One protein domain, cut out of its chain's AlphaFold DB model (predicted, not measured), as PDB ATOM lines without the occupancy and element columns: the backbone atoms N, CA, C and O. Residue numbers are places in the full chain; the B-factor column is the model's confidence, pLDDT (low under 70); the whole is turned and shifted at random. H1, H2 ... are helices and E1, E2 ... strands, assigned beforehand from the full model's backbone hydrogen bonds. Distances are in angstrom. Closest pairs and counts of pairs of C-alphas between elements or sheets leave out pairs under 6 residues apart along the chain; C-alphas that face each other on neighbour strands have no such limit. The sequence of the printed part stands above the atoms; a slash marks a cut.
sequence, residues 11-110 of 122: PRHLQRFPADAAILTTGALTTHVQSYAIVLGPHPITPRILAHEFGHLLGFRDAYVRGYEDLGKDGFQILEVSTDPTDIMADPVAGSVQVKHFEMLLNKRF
ATOM      1  N   PRO A  11     -29.396 -24.391 -57.037       89.00
ATOM      2  CA  PRO A  11     -28.135 -24.908 -56.508       89.00
ATOM      3  C   PRO A  11     -27.073 -25.142 -57.589       89.00
ATOM      4  O   PRO A  11     -25.932 -24.700 -57.445       89.00
ATOM      5  N   ARG A  12     -27.442 -25.779 -58.707       89.56
ATOM      6  CA  ARG A  12     -26.515 -26.032 -59.818       89.56
ATOM      7  C   ARG A  12     -26.142 -24.767 -60.588       89.56
ATOM      8  O   ARG A  12     -25.046 -24.681 -61.144       89.56
ATOM      9  N   HIS A  13     -27.047 -23.796 -60.668       88.62
ATOM     10  CA  HIS A  13     -26.791 -22.494 -61.278       88.62
ATOM     11  C   HIS A  13     -25.789 -21.689 -60.452       88.62
ATOM     12  O   HIS A  13     -24.822 -21.173 -61.007       88.62
ATOM     13  N   LEU A  14     -25.957 -21.667 -59.129       89.56
ATOM     14  CA  LEU A  14     -25.070 -20.950 -58.217       89.56
ATOM     15  C   LEU A  14     -23.644 -21.512 -58.228       89.56
ATOM     16  O   LEU A  14     -22.699 -20.738 -58.218       89.56
ATOM     17  N   GLN A  15     -23.465 -22.828 -58.384       90.75
ATOM     18  CA  GLN A  15     -22.137 -23.456 -58.527       90.75
ATOM     19  C   GLN A  15     -21.303 -22.943 -59.715       90.75
ATOM     20  O   GLN A  15     -20.114 -23.242 -59.802       90.75
ATOM     21  N   ARG A  16     -21.905 -22.204 -60.653       89.62
ATOM     22  CA  ARG A  16     -21.191 -21.602 -61.789       89.62
ATOM     23  C   ARG A  16     -20.479 -20.304 -61.424       89.62
ATOM     24  O   ARG A  16     -19.675 -19.828 -62.222       89.62
ATOM     25  N   PHE A  17     -20.795 -19.725 -60.272       89.50
ATOM     26  CA  PHE A  17     -20.201 -18.486 -59.799       89.50
ATOM     27  C   PHE A  17     -19.104 -18.761 -58.758       89.50
ATOM     28  O   PHE A  17     -19.118 -19.808 -58.106       89.50
ATOM     29  N   PRO A  18     -18.144 -17.836 -58.592       88.56
ATOM     30  CA  PRO A  18     -17.159 -17.917 -57.520       88.56
ATOM     31  C   PRO A  18     -17.833 -17.913 -56.142       88.56
ATOM     32  O   PRO A  18     -18.733 -17.115 -55.891       88.56
ATOM     33  N   ALA A  19     -17.377 -18.788 -55.243       84.12
ATOM     34  CA  ALA A  19     -17.931 -18.918 -53.892       84.12
ATOM     35  C   ALA A  19     -17.476 -17.804 -52.925       84.12
ATOM     36  O   ALA A  19     -17.984 -17.709 -51.811       84.12
ATOM     37  N   ASP A  20     -16.507 -16.985 -53.332       84.56
ATOM     38  CA  ASP A  20     -15.909 -15.889 -52.567       84.56
ATOM     39  C   ASP A  20     -16.447 -14.504 -52.969       84.56
ATOM     40  O   ASP A  20     -15.942 -13.479 -52.509       84.56
ATOM     41  N   ALA A  21     -17.495 -14.462 -53.795       82.06
ATOM     42  CA  ALA A  21     -18.134 -13.237 -54.247       82.06
ATOM     43  C   ALA A  21     -19.601 -13.173 -53.808       82.06
ATOM     44  O   ALA A  21     -20.293 -14.185 -53.737       82.06
ATOM     45  N   ALA A  22     -20.098 -11.959 -53.565       86.06
ATOM     46  CA  ALA A  22     -21.533 -11.712 -53.476       86.06
ATOM     47  C   ALA A  22     -22.110 -11.663 -54.898       86.06
ATOM     48  O   ALA A  22     -21.645 -10.880 -55.729       86.06
ATOM     49  N   ILE A  23     -23.110 -12.496 -55.183       92.19
ATOM     50  CA  ILE A  23     -23.676 -12.636 -56.530       92.19
ATOM     51  C   ILE A  23     -25.075 -12.030 -56.594       92.19
ATOM     52  O   ILE A  23     -25.895 -12.231 -55.705       92.19
ATOM     53  N   LEU A  24     -25.367 -11.326 -57.685       90.81
ATOM     54  CA  LEU A  24     -26.721 -10.939 -58.070       90.81
ATOM     55  C   LEU A  24     -27.077 -11.691 -59.355       90.81
ATOM     56  O   LEU A  24     -26.429 -11.502 -60.382       90.81
ATOM     57  N   THR A  25     -28.080 -12.563 -59.300       91.44
ATOM     58  CA  THR A  25     -28.505 -13.387 -60.446       91.44
ATOM     59  C   THR A  25     -30.024 -13.437 -60.544       91.44
ATOM     60  O   THR A  25     -30.723 -13.068 -59.613       91.44
ATOM     61  N   THR A  26     -30.556 -13.908 -61.668       89.38
ATOM     62  CA  THR A  26     -31.971 -14.256 -61.838       89.38
ATOM     63  C   THR A  26     -32.182 -15.765 -61.694       89.38
ATOM     64  O   THR A  26     -31.214 -16.529 -61.617       89.38
ATOM     65  N   GLY A  27     -33.447 -16.190 -61.680       85.12
ATOM     66  CA  GLY A  27     -33.834 -17.598 -61.813       85.12
ATOM     67  C   GLY A  27     -34.723 -18.139 -60.701       85.12
ATOM     68  O   GLY A  27     -35.031 -19.328 -60.703       85.12
ATOM     69  N   ALA A  28     -35.144 -17.282 -59.772       86.69
ATOM     70  CA  ALA A  28     -36.120 -17.626 -58.750       86.69
ATOM     71  C   ALA A  28     -37.546 -17.240 -59.166       86.69
ATOM     72  O   ALA A  28     -37.756 -16.416 -60.054       86.69
ATOM     73  N   LEU A  29     -38.534 -17.817 -58.479       85.38
ATOM     74  CA  LEU A  29     -39.933 -17.384 -58.564       85.38
ATOM     75  C   LEU A  29     -40.185 -16.106 -57.750       85.38
ATOM     76  O   LEU A  29     -41.007 -15.278 -58.126       85.38
ATOM     77  N   THR A  30     -39.451 -15.930 -56.654       86.88
ATOM     78  CA  THR A  30     -39.496 -14.756 -55.779       86.88
ATOM     79  C   THR A  30     -38.079 -14.287 -55.483       86.88
ATOM     80  O   THR A  30     -37.158 -15.100 -55.416       86.88
ATOM     81  N   THR A  31     -37.890 -12.979 -55.313       89.38
ATOM     82  CA  THR A  31     -36.581 -12.431 -54.939       89.38
ATOM     83  C   THR A  31     -36.221 -12.852 -53.515       89.38
ATOM     84  O   THR A  31     -37.043 -12.653 -52.627       89.38
ATOM     85  N   HIS A  32     -35.042 -13.450 -53.317       87.25
ATOM     86  CA  HIS A  32     -34.548 -13.893 -52.004       87.25
ATOM     87  C   HIS A  32     -33.022 -14.112 -51.999       87.25
ATOM     88  O   HIS A  32     -32.402 -14.235 -53.061       87.25
ATOM     89  N   VAL A  33     -32.416 -14.230 -50.815       88.81
ATOM     90  CA  VAL A  33     -31.040 -14.718 -50.638       88.81
ATOM     91  C   VAL A  33     -30.969 -16.238 -50.569       88.81
ATOM     92  O   VAL A  33     -31.671 -16.888 -49.796       88.81
ATOM     93  N   GLN A  34     -30.016 -16.805 -51.308       88.75
ATOM     94  CA  GLN A  34     -29.598 -18.195 -51.180       88.75
ATOM     95  C   GLN A  34     -28.067 -18.288 -51.152       88.75
ATOM     96  O   GLN A  34     -27.381 -17.959 -52.118       88.75
ATOM     97  N   SER A  35     -27.517 -18.808 -50.049       86.38
ATOM     98  CA  SER A  35     -26.066 -18.903 -49.814       86.38
ATOM     99  C   SER A  35     -25.364 -17.537 -49.901       86.38
ATOM    100  O   SER A  35     -25.499 -16.735 -48.984       86.38
ATOM    101  N   TYR A  36     -24.628 -17.267 -50.982       87.69
ATOM    102  CA  TYR A  36     -23.882 -16.024 -51.226       87.69
ATOM    103  C   TYR A  36     -24.483 -15.194 -52.377       87.69
ATOM    104  O   TYR A  36     -23.848 -14.270 -52.888       87.69
ATOM    105  N   ALA A  37     -25.708 -15.523 -52.803       90.31
ATOM    106  CA  ALA A  37     -26.378 -14.875 -53.919       90.31
ATOM    107  C   ALA A  37     -27.726 -14.261 -53.526       90.31
ATOM    108  O   ALA A  37     -28.517 -14.891 -52.829       90.31
ATOM    109  N   ILE A  38     -28.012 -13.070 -54.053       91.81
ATOM    110  CA  ILE A  38     -29.372 -12.549 -54.207       91.81
ATOM    111  C   ILE A  38     -29.900 -13.088 -55.539       91.81
ATOM    112  O   ILE A  38     -29.330 -12.821 -56.602       91.81
ATOM    113  N   VAL A  39     -30.988 -13.851 -55.482       93.25
ATOM    114  CA  VAL A  39     -31.633 -14.450 -56.648       93.25
ATOM    115  C   VAL A  39     -32.930 -13.704 -56.927       93.25
ATOM    116  O   VAL A  39     -33.871 -13.764 -56.145       93.25
ATOM    117  N   LEU A  40     -32.978 -12.987 -58.044       92.00
ATOM    118  CA  LEU A  40     -34.100 -12.158 -58.461       92.00
ATOM    119  C   LEU A  40     -35.241 -13.002 -59.040       92.00
ATOM    120  O   LEU A  40     -35.021 -13.870 -59.898       92.00
ATOM    121  N   GLY A  41     -36.456 -12.687 -58.591       89.31
ATOM    122  CA  GLY A  41     -37.700 -13.115 -59.219       89.31
ATOM    123  C   GLY A  41     -38.097 -12.228 -60.408       89.31
ATOM    124  O   GLY A  41     -37.477 -11.191 -60.648       89.31
ATOM    125  N   PRO A  42     -39.150 -12.598 -61.156       88.38
ATOM    126  CA  PRO A  42     -39.598 -11.859 -62.339       88.38
ATOM    127  C   PRO A  42     -40.352 -10.562 -62.003       88.38
ATOM    128  O   PRO A  42     -40.673  -9.781 -62.899       88.38
ATOM    129  N   HIS A  43     -40.682 -10.340 -60.731       88.50
ATOM    130  CA  HIS A  43     -41.468  -9.196 -60.291       88.50
ATOM    131  C   HIS A  43     -40.578  -7.988 -59.959       88.50
ATOM    132  O   HIS A  43     -39.453  -8.173 -59.488       88.50
ATOM    133  N   PRO A  44     -41.072  -6.750 -60.160       87.06
ATOM    134  CA  PRO A  44     -40.356  -5.548 -59.747       87.06
ATOM    135  C   PRO A  44     -39.960  -5.608 -58.271       87.06
ATOM    136  O   PRO A  44     -40.776  -5.950 -57.415       87.06
ATOM    137  N   ILE A  45     -38.716  -5.238 -57.978       84.38
ATOM    138  CA  ILE A  45     -38.209  -5.146 -56.609       84.38
ATOM    139  C   ILE A  45     -38.167  -3.684 -56.183       84.38
ATOM    140  O   ILE A  45     -37.787  -2.805 -56.958       84.38
ATOM    141  N   THR A  46     -38.539  -3.414 -54.938       82.19
ATOM    142  CA  THR A  46     -38.313  -2.094 -54.347       82.19
ATOM    143  C   THR A  46     -36.872  -2.005 -53.832       82.19
ATOM    144  O   THR A  46     -36.301  -3.032 -53.448       82.19
ATOM    145  N   PRO A  47     -36.274  -0.800 -53.751       80.06
ATOM    146  CA  PRO A  47     -34.960  -0.617 -53.129       80.06
ATOM    147  C   PRO A  47     -34.881  -1.200 -51.714       80.06
ATOM    148  O   PRO A  47     -33.870  -1.778 -51.335       80.06
ATOM    149  N   ARG A  48     -35.983  -1.126 -50.959       76.69
ATOM    150  CA  ARG A  48     -36.108  -1.723 -49.628       76.69
ATOM    151  C   ARG A  48     -35.940  -3.243 -49.642       76.69
ATOM    152  O   ARG A  48     -35.176  -3.758 -48.837       76.69
ATOM    153  N   ILE A  49     -36.640  -3.950 -50.531       79.25
ATOM    154  CA  ILE A  49     -36.527  -5.415 -50.633       79.25
ATOM    155  C   ILE A  49     -35.093  -5.791 -51.013       79.25
ATOM    156  O   ILE A  49     -34.508  -6.674 -50.402       79.25
ATOM    157  N   LEU A  50     -34.485  -5.070 -51.957       82.75
ATOM    158  CA  LEU A  50     -33.093  -5.322 -52.332       82.75
ATOM    159  C   LEU A  50     -32.123  -5.110 -51.160       82.75
ATOM    160  O   LEU A  50     -31.215  -5.912 -50.962       82.75
ATOM    161  N   ALA A  51     -32.314  -4.047 -50.380       81.56
ATOM    162  CA  ALA A  51     -31.494  -3.757 -49.208       81.56
ATOM    163  C   ALA A  51     -31.657  -4.802 -48.098       81.56
ATOM    164  O   ALA A  51     -30.674  -5.152 -47.449       81.56
ATOM    165  N   HIS A  52     -32.874  -5.318 -47.918       82.19
ATOM    166  CA  HIS A  52     -33.184  -6.401 -46.991       82.19
ATOM    167  C   HIS A  52     -32.438  -7.689 -47.371       82.19
ATOM    168  O   HIS A  52     -31.670  -8.220 -46.569       82.19
ATOM    169  N   GLU A  53     -32.547  -8.122 -48.630       84.50
ATOM    170  CA  GLU A  53     -31.792  -9.280 -49.124       84.50
ATOM    171  C   GLU A  53     -30.274  -9.048 -49.030       84.50
ATOM    172  O   GLU A  53     -29.504  -9.921 -48.638       84.50
ATOM    173  N   PHE A  54     -29.802  -7.834 -49.308       83.25
ATOM    174  CA  PHE A  54     -28.391  -7.507 -49.129       83.25
ATOM    175  C   PHE A  54     -27.938  -7.584 -47.660       83.25
ATOM    176  O   PHE A  54     -26.834  -8.053 -47.380       83.25
ATOM    177  N   GLY A  55     -28.789  -7.195 -46.709       78.75
ATOM    178  CA  GLY A  55     -28.537  -7.368 -45.278       78.75
ATOM    179  C   GLY A  55     -28.328  -8.835 -44.894       78.75
ATOM    180  O   GLY A  55     -27.390  -9.147 -44.156       78.75
ATOM    181  N   HIS A  56     -29.109  -9.755 -45.466       82.62
ATOM    182  CA  HIS A  56     -28.907 -11.193 -45.270       82.62
ATOM    183  C   HIS A  56     -27.548 -11.687 -45.770       82.62
ATOM    184  O   HIS A  56     -26.883 -12.438 -45.051       82.62
ATOM    185  N   LEU A  57     -27.082 -11.230 -46.940       81.69
ATOM    186  CA  LEU A  57     -25.736 -11.565 -47.433       81.69
ATOM    187  C   LEU A  57     -24.626 -11.089 -46.492       81.69
ATOM    188  O   LEU A  57     -23.602 -11.753 -46.338       81.69
ATOM    189  N   LEU A  58     -24.829  -9.943 -45.850       79.19
ATOM    190  CA  LEU A  58     -23.899  -9.398 -44.869       79.19
ATOM    191  C   LEU A  58     -23.966 -10.119 -43.508       79.19
ATOM    192  O   LEU A  58     -23.092  -9.917 -42.668       79.19
ATOM    193  N   GLY A  59     -24.954 -10.989 -43.285       74.19
ATOM    194  CA  GLY A  59     -25.135 -11.734 -42.039       74.19
ATOM    195  C   GLY A  59     -26.016 -11.029 -41.005       74.19
ATOM    196  O   GLY A  59     -26.010 -11.416 -39.830       74.19
ATOM    197  N   PHE A  60     -26.774 -10.008 -41.414       71.25
ATOM    198  CA  PHE A  60     -27.853  -9.470 -40.592       71.25
ATOM    199  C   PHE A  60     -29.028 -10.454 -40.580       71.25
ATOM    200  O   PHE A  60     -29.364 -11.090 -41.583       71.25
ATOM    201  N   ARG A  61     -29.620 -10.623 -39.398       71.12
ATOM    202  CA  ARG A  61     -30.846 -11.401 -39.220       71.12
ATOM    203  C   ARG A  61     -32.022 -10.455 -39.354       71.12
ATOM    204  O   ARG A  61     -31.883  -9.280 -39.040       71.12
ATOM    205  N   ASP A  62     -33.161 -10.986 -39.755       70.56
ATOM    206  CA  ASP A  62     -34.397 -10.221 -39.782       70.56
ATOM    207  C   ASP A  62     -34.686  -9.517 -38.456       70.56
ATOM    208  O   ASP A  62     -34.607 -10.110 -37.371       70.56
ATOM    209  N   ALA A  63     -35.098  -8.262 -38.575       63.47
ATOM    210  CA  ALA A  63     -35.746  -7.517 -37.517       63.47
ATOM    211  C   ALA A  63     -37.251  -7.816 -37.570       63.47
ATOM    212  O   ALA A  63     -37.939  -7.445 -38.520       63.47
ATOM    213  N   TYR A  64     -37.766  -8.509 -36.555       62.53
ATOM    214  CA  TYR A  64     -39.178  -8.890 -36.474       62.53
ATOM    215  C   TYR A  64     -39.941  -8.087 -35.416       62.53
ATOM    216  O   TYR A  64     -39.394  -7.674 -34.385       62.53
ATOM    217  N   VAL A  65     -41.251  -7.964 -35.648       57.00
ATOM    218  CA  VAL A  65     -42.240  -7.879 -34.570       57.00
ATOM    219  C   VAL A  65     -42.177  -9.207 -33.818       57.00
ATOM    220  O   VAL A  65     -42.507 -10.253 -34.371       57.00
ATOM    221  N   ARG A  66     -41.689  -9.181 -32.580       53.81
ATOM    222  CA  ARG A  66     -41.515 -10.381 -31.747       53.81
ATOM    223  C   ARG A  66     -42.779 -10.761 -30.989       53.81
ATOM    224  O   ARG A  66     -42.962 -11.932 -30.669       53.81
ATOM    225  N   GLY A  67     -43.646  -9.788 -30.731       52.75
ATOM    226  CA  GLY A  67     -44.910 -10.003 -30.045       52.75
ATOM    227  C   GLY A  67     -45.992  -9.102 -30.606       52.75
ATOM    228  O   GLY A  67     -45.757  -7.916 -30.852       52.75
ATOM    229  N   TYR A  68     -47.179  -9.671 -30.778       68.12
ATOM    230  CA  TYR A  68     -48.400  -8.930 -31.034       68.12
ATOM    231  C   TYR A  68     -49.546  -9.535 -30.219       68.12
ATOM    232  O   TYR A  68     -49.533 -10.727 -29.909       68.12
ATOM    233  N   GLU A  69     -50.524  -8.710 -29.881       76.06
ATOM    234  CA  GLU A  69     -51.776  -9.107 -29.246       76.06
ATOM    235  C   GLU A  69     -52.929  -8.777 -30.196       76.06
ATOM    236  O   GLU A  69     -52.988  -7.681 -30.755       76.06
ATOM    237  N   ASP A  70     -53.817  -9.741 -30.429       78.38
ATOM    238  CA  ASP A  70     -55.033  -9.539 -31.216       78.38
ATOM    239  C   ASP A  70     -56.121  -8.936 -30.317       78.38
ATOM    240  O   ASP A  70     -56.596  -9.583 -29.384       78.38
ATOM    241  N   LEU A  71     -56.505  -7.689 -30.591       88.38
ATOM    242  CA  LEU A  71     -57.561  -6.962 -29.883       88.38
ATOM    243  C   LEU A  71     -58.928  -7.105 -30.584       88.38
ATOM    244  O   LEU A  71     -59.888  -6.397 -30.266       88.38
ATOM    245  N   GLY A  72     -59.049  -8.005 -31.562       83.50
ATOM    246  CA  GLY A  72     -60.273  -8.256 -32.308       83.50
ATOM    247  C   GLY A  72     -60.653  -7.077 -33.203       83.50
ATOM    248  O   GLY A  72     -59.927  -6.699 -34.119       83.50
ATOM    249  N   LYS A  73     -61.827  -6.480 -32.962       84.19
ATOM    250  CA  LYS A  73     -62.345  -5.365 -33.782       84.19
ATOM    251  C   LYS A  73     -61.478  -4.101 -33.719       84.19
ATOM    252  O   LYS A  73     -61.573  -3.265 -34.613       84.19
ATOM    253  N   ASP A  74     -60.669  -3.976 -32.671       78.50
ATOM    254  CA  ASP A  74     -59.814  -2.818 -32.421       78.50
ATOM    255  C   ASP A  74     -58.402  -3.003 -33.025       78.50
ATOM    256  O   ASP A  74     -57.571  -2.098 -32.962       78.50
ATOM    257  N   GLY A  75     -58.151  -4.142 -33.690       82.06
ATOM    258  CA  GLY A  75     -56.939  -4.424 -34.461       82.06
ATOM    259  C   GLY A  75     -55.889  -5.223 -33.690       82.06
ATOM    260  O   GLY A  75     -56.214  -5.995 -32.797       82.06
ATOM    261  N   PHE A  76     -54.616  -5.049 -34.048       72.50
ATOM    262  CA  PHE A  76     -53.491  -5.722 -33.393       72.50
ATOM    263  C   PHE A  76     -52.633  -4.713 -32.633       72.50
ATOM    264  O   PHE A  76     -52.244  -3.680 -33.184       72.50
ATOM    265  N   GLN A  77     -52.283  -5.036 -31.392       68.06
ATOM    266  CA  GLN A  77     -51.289  -4.303 -30.622       68.06
ATOM    267  C   GLN A  77     -49.914  -4.924 -30.835       68.06
ATOM    268  O   GLN A  77     -49.723  -6.121 -30.649       68.06
ATOM    269  N   ILE A  78     -48.933  -4.106 -31.194       72.25
ATOM    270  CA  ILE A  78     -47.542  -4.536 -31.309       72.25
ATOM    271  C   ILE A  78     -46.887  -4.437 -29.926       72.25
ATOM    272  O   ILE A  78     -46.832  -3.353 -29.349       72.25
ATOM    273  N   LEU A  79     -46.414  -5.564 -29.391       62.69
ATOM    274  CA  LEU A  79     -45.860  -5.663 -28.034       62.69
ATOM    275  C   LEU A  79     -44.341  -5.477 -28.005       62.69
ATOM    276  O   LEU A  79     -43.805  -4.852 -27.095       62.69
ATOM    277  N   GLU A  80     -43.638  -6.007 -29.004       49.88
ATOM    278  CA  GLU A  80     -42.183  -5.911 -29.100       49.88
ATOM    279  C   GLU A  80     -41.784  -5.783 -30.567       49.88
ATOM    280  O   GLU A  80     -42.139  -6.624 -31.399       49.88
ATOM    281  N   VAL A  81     -41.013  -4.743 -30.880       62.62
ATOM    282  CA  VAL A  81     -40.341  -4.606 -32.170       62.62
ATOM    283  C   VAL A  81     -38.847  -4.593 -31.919       62.62
ATOM    284  O   VAL A  81     -38.345  -3.764 -31.162       62.62
ATOM    285  N   SER A  82     -38.119  -5.490 -32.580       56.75
ATOM    286  CA  SER A  82     -36.660  -5.430 -32.618       56.75
ATOM    287  C   SER A  82     -36.219  -4.385 -33.646       56.75
ATOM    288  O   SER A  82     -35.635  -4.726 -34.668       56.75
ATOM    289  N   THR A  83     -36.534  -3.109 -33.414       56.88
ATOM    290  CA  THR A  83     -36.028  -2.000 -34.231       56.88
ATOM    291  C   THR A  83     -34.752  -1.474 -33.607       56.88
ATOM    292  O   THR A  83     -34.792  -0.575 -32.766       56.88
ATOM    293  N   ASP A  84     -33.609  -2.007 -34.015       58.16
ATOM    294  CA  ASP A  84     -32.402  -1.198 -33.958       58.16
ATOM    295  C   ASP A  84     -32.454  -0.255 -35.177       58.16
ATOM    296  O   ASP A  84     -32.369  -0.728 -36.305       58.16
ATOM    297  N   PRO A  85     -32.630   1.069 -35.012       53.53
ATOM    298  CA  PRO A  85     -32.666   2.017 -36.133       53.53
ATOM    299  C   PRO A  85     -31.319   2.133 -36.873       53.53
ATOM    300  O   PRO A  85     -31.199   2.855 -37.868       53.53
ATOM    301  N   THR A  86     -30.277   1.458 -36.384       56.47
ATOM    302  CA  THR A  86     -29.004   1.275 -37.083       56.47
ATOM    303  C   THR A  86     -28.922  -0.038 -37.860       56.47
ATOM    304  O   THR A  86     -27.975  -0.217 -38.624       56.47
ATOM    305  N   ASP A  87     -29.922  -0.912 -37.735       62.78
ATOM    306  CA  ASP A  87     -30.045  -2.152 -38.490       62.78
ATOM    307  C   ASP A  87     -30.709  -1.893 -39.848       62.78
ATOM    308  O   ASP A  87     -31.851  -1.433 -39.941       62.78
ATOM    309  N   ILE A  88     -29.992  -2.231 -40.919       63.34
ATOM    310  CA  ILE A  88     -30.497  -2.174 -42.295       63.34
ATOM    311  C   ILE A  88     -31.772  -3.013 -42.479       63.34
ATOM    312  O   ILE A  88     -32.592  -2.700 -43.340       63.34
ATOM    313  N   MET A  89     -31.963  -4.041 -41.647       67.81
ATOM    314  CA  MET A  89     -33.141  -4.909 -41.652       67.81
ATOM    315  C   MET A  89     -34.369  -4.249 -41.015       67.81
ATOM    316  O   MET A  89     -35.491  -4.700 -41.251       67.81
ATOM    317  N   ALA A  90     -34.171  -3.184 -40.233       60.31
ATOM    318  CA  ALA A  90     -35.217  -2.464 -39.518       60.31
ATOM    319  C   ALA A  90     -35.547  -1.088 -40.125       60.31
ATOM    320  O   ALA A  90     -36.549  -0.502 -39.716       60.31
ATOM    321  N   ASP A  91     -34.761  -0.571 -41.084       60.34
ATOM    322  CA  ASP A  91     -35.043   0.698 -41.776       60.34
ATOM    323  C   ASP A  91     -36.246   0.538 -42.727       60.34
ATOM    324  O   ASP A  91     -36.138  -0.090 -43.790       60.34
ATOM    325  N   PRO A  92     -37.417   1.109 -42.391       51.47
ATOM    326  CA  PRO A  92     -38.620   0.889 -43.168       51.47
ATOM    327  C   PRO A  92     -38.706   1.782 -44.416       51.47
ATOM    328  O   PRO A  92     -39.615   1.569 -45.225       51.47
ATOM    329  N   VAL A  93     -37.812   2.766 -44.588       52.03
ATOM    330  CA  VAL A  93     -37.993   3.872 -45.544       52.03
ATOM    331  C   VAL A  93     -36.918   3.909 -46.627       52.03
ATOM    332  O   VAL A  93     -37.264   4.037 -47.800       52.03
ATOM    333  N   ALA A  94     -35.631   3.823 -46.281       59.84
ATOM    334  CA  ALA A  94     -34.590   4.285 -47.205       59.84
ATOM    335  C   ALA A  94     -33.908   3.181 -48.025       59.84
ATOM    336  O   ALA A  94     -33.329   3.487 -49.069       59.84
ATOM    337  N   GLY A  95     -33.926   1.919 -47.568       55.66
ATOM    338  CA  GLY A  95     -33.255   0.802 -48.257       55.66
ATOM    339  C   GLY A  95     -31.789   1.096 -48.617       55.66
ATOM    340  O   GLY A  95     -31.275   0.613 -49.621       55.66
ATOM    341  N   SER A  96     -31.128   1.969 -47.858       60.19
ATOM    342  CA  SER A  96     -29.809   2.491 -48.200       60.19
ATOM    343  C   SER A  96     -28.765   1.867 -47.287       60.19
ATOM    344  O   SER A  96     -28.845   1.974 -46.065       60.19
ATOM    345  N   VAL A  97     -27.760   1.220 -47.877       60.97
ATOM    346  CA  VAL A  97     -26.607   0.700 -47.133       60.97
ATOM    347  C   VAL A  97     -25.747   1.881 -46.684       60.97
ATOM    348  O   VAL A  97     -25.282   2.662 -47.510       60.97
ATOM    349  N   GLN A  98     -25.521   2.017 -45.379       66.31
ATOM    350  CA  GLN A  98     -24.724   3.090 -44.785       66.31
ATOM    351  C   GLN A  98     -23.388   2.550 -44.258       66.31
ATOM    352  O   GLN A  98     -23.279   1.376 -43.907       66.31
ATOM    353  N   VAL A  99     -22.378   3.422 -44.147       68.06
ATOM    354  CA  VAL A  99     -21.034   3.079 -43.630       68.06
ATOM    355  C   VAL A  99     -21.109   2.386 -42.263       68.06
ATOM    356  O   VAL A  99     -20.467   1.359 -42.059       68.06
ATOM    357  N   LYS A 100     -21.987   2.864 -41.376       64.19
ATOM    358  CA  LYS A 100     -22.228   2.276 -40.050       64.19
ATOM    359  C   LYS A 100     -22.601   0.782 -40.089       64.19
ATOM    360  O   LYS A 100     -22.251   0.041 -39.178       64.19
ATOM    361  N   HIS A 101     -23.265   0.304 -41.149       64.50
ATOM    362  CA  HIS A 101     -23.611  -1.117 -41.281       64.50
ATOM    363  C   HIS A 101     -22.347  -1.972 -41.457       64.50
ATOM    364  O   HIS A 101     -22.254  -3.065 -40.903       64.50
ATOM    365  N   PHE A 102     -21.338  -1.460 -42.168       69.06
ATOM    366  CA  PHE A 102     -20.039  -2.122 -42.283       69.06
ATOM    367  C   PHE A 102     -19.281  -2.100 -40.955       69.06
ATOM    368  O   PHE A 102     -18.696  -3.111 -40.568       69.06
ATOM    369  N   GLU A 103     -19.338  -0.992 -40.218       69.50
ATOM    370  CA  GLU A 103     -18.734  -0.888 -38.884       69.50
ATOM    371  C   GLU A 103     -19.332  -1.915 -37.910       69.50
ATOM    372  O   GLU A 103     -18.589  -2.591 -37.199       69.50
ATOM    373  N   MET A 104     -20.652  -2.134 -37.937       65.75
ATOM    374  CA  MET A 104     -21.308  -3.182 -37.140       65.75
ATOM    375  C   MET A 104     -20.786  -4.588 -37.467       65.75
ATOM    376  O   MET A 104     -20.603  -5.399 -36.557       65.75
ATOM    377  N   LEU A 105     -20.520  -4.897 -38.741       64.88
ATOM    378  CA  LEU A 105     -19.945  -6.188 -39.146       64.88
ATOM    379  C   LEU A 105     -18.515  -6.363 -38.646       64.88
ATOM    380  O   LEU A 105     -18.145  -7.443 -38.177       64.88
ATOM    381  N   LEU A 106     -17.712  -5.304 -38.749       71.88
ATOM    382  CA  LEU A 106     -16.333  -5.301 -38.278       71.88
ATOM    383  C   LEU A 106     -16.283  -5.458 -36.754       71.88
ATOM    384  O   LEU A 106     -15.512  -6.277 -36.263       71.88
ATOM    385  N   ASN A 107     -17.174  -4.790 -36.021       66.50
ATOM    386  CA  ASN A 107     -17.271  -4.905 -34.565       66.50
ATOM    387  C   ASN A 107     -17.769  -6.294 -34.123       66.50
ATOM    388  O   ASN A 107     -17.201  -6.885 -33.206       66.50
ATOM    389  N   LYS A 108     -18.744  -6.892 -34.828       58.94
ATOM    390  CA  LYS A 108     -19.196  -8.277 -34.571       58.94
ATOM    391  C   LYS A 108     -18.108  -9.331 -34.826       58.94
ATOM    392  O   LYS A 108     -18.168 -10.414 -34.241       58.94
ATOM    393  N   ARG A 109     -17.106  -9.056 -35.675       49.56
ATOM    394  CA  ARG A 109     -15.979  -9.977 -35.928       49.56
ATOM    395  C   ARG A 109     -14.984 -10.077 -34.761       49.56
ATOM    396  O   ARG A 109     -14.245 -11.058 -34.732       49.56
ATOM    397  N   PHE A 110     -15.001  -9.158 -33.790       42.91
ATOM    398  CA  PHE A 110     -14.085  -9.181 -32.637       42.91
ATOM    399  C   PHE A 110     -14.671  -9.780 -31.347       42.91
ATOM    400  O   PHE A 110     -13.920 -10.045 -30.414       42.91
TER     401      PHE A 110
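What this domain is: This is residues 11 to 110 of the 122 residues of an uncharacterized protein of Deltaproteobacteria bacterium (UniProt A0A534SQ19). A small three-stranded sheet, E1, E3 and E2, has the helix H2 over one of its faces, and from this body the hairpin E4 and E5 reaches away as a long two-stranded arm. H1 only grazes the sheet, and H3, which follows a long link with no named element, residues 82 to 98, is set off to the side of H2, away from the sheet, running the same way as H2 at a shallow tilt and nearest to it at Leu 58. The printed part has 100 residues, with three named helices and five named strands in the order H1 E1 E2 E3 H2 E4 E5 H3. The sheet E1 E3 E2 is mixed and the pair E4 E5 antiparallel; the class is mixed, helices and strands, with under half of the residues in named elements. The whole is loose, with a radius of gyration of the C-alphas of 16.3 A and spans of 52 by 37 by 22 A, the arm lying along the longest.

Where its parts are: The printed part begins with H1, residues 11 to 14, whose first C-alpha is at (-28.135, -24.908, -56.508). The strands E1, residues 23 to 26, E2, residues 32 to 34, and E3, residues 37 to 40, follow; E1 measures 10.0 A from first to last C-alpha. H2, residues 47 to 58, is the longest helix, 16.4 A from C-alpha 47 at (-34.960, -0.617, -53.129) to C-alpha 58. E4, residues 65 to 70, and E5, residues 76 to 81, are each 13.3 A long. H3, residues 99 to 108, is 14.6 A long and ends with C-alpha 108 at (-19.196, -8.277, -34.571).

How they stand to each other: In the sheet E1 E3 E2, E3 is the inner strand and E1 and E2 are the edge strands. E1 and E3 are parallel at 26 degrees; N 40 and O 25 are 2.7 A apart and N 38 and O 23 are 2.8 A apart, both within hydrogen-bond range. E2 and E3 form a hairpin, antiparallel at 145 degrees, with N 39 and O 32 at 2.8 A and N 34 and O 37 at 2.9 A, within the same range. H1 is on the sheet but only grazes it, with its residues 11 to 14. H2 is on one face of the sheet, the two making two layers, a helix on one face of a sheet; its height over the sheet is 9.3 A. H2 lies over E3 and E2 and runs along the strands, at 9 degrees to E3 on the local plane. The closest C-alphas of E2 and H2 are those of Val 33 and Glu 53, 5.7 A apart. The hairpin E4 and E5 is antiparallel at 160 degrees, with N 69 and O 77 at 2.8 A and N 66 and O 80 at 2.9 A, within hydrogen-bond range. E4 and E5 are apart from E1, E2 and E3. H3 is not on the sheet E1 E3 E2. H2 and H3 are close but not clearly touching, the closest C-alphas being those of Leu 58 and Leu 105, 7.7 A apart; they run the same way at a shallow tilt of 26 degrees. In H2 and H3 every O i to N i+4 pair is within hydrogen-bond range, while H1 is too short for such a pair.

The domain as a whole: The two C-alphas farthest apart are those of Pro 18 and Lys 73, 52.6 A. The printed part has no cut. The link from E5 to H3, residues 82 to 98, is long. The mean pLDDT of the printed part is 75.1, and 38 residues are under 70: residues 63 to 68, residue 77, residues 79 to 105 and residues 107 to 110.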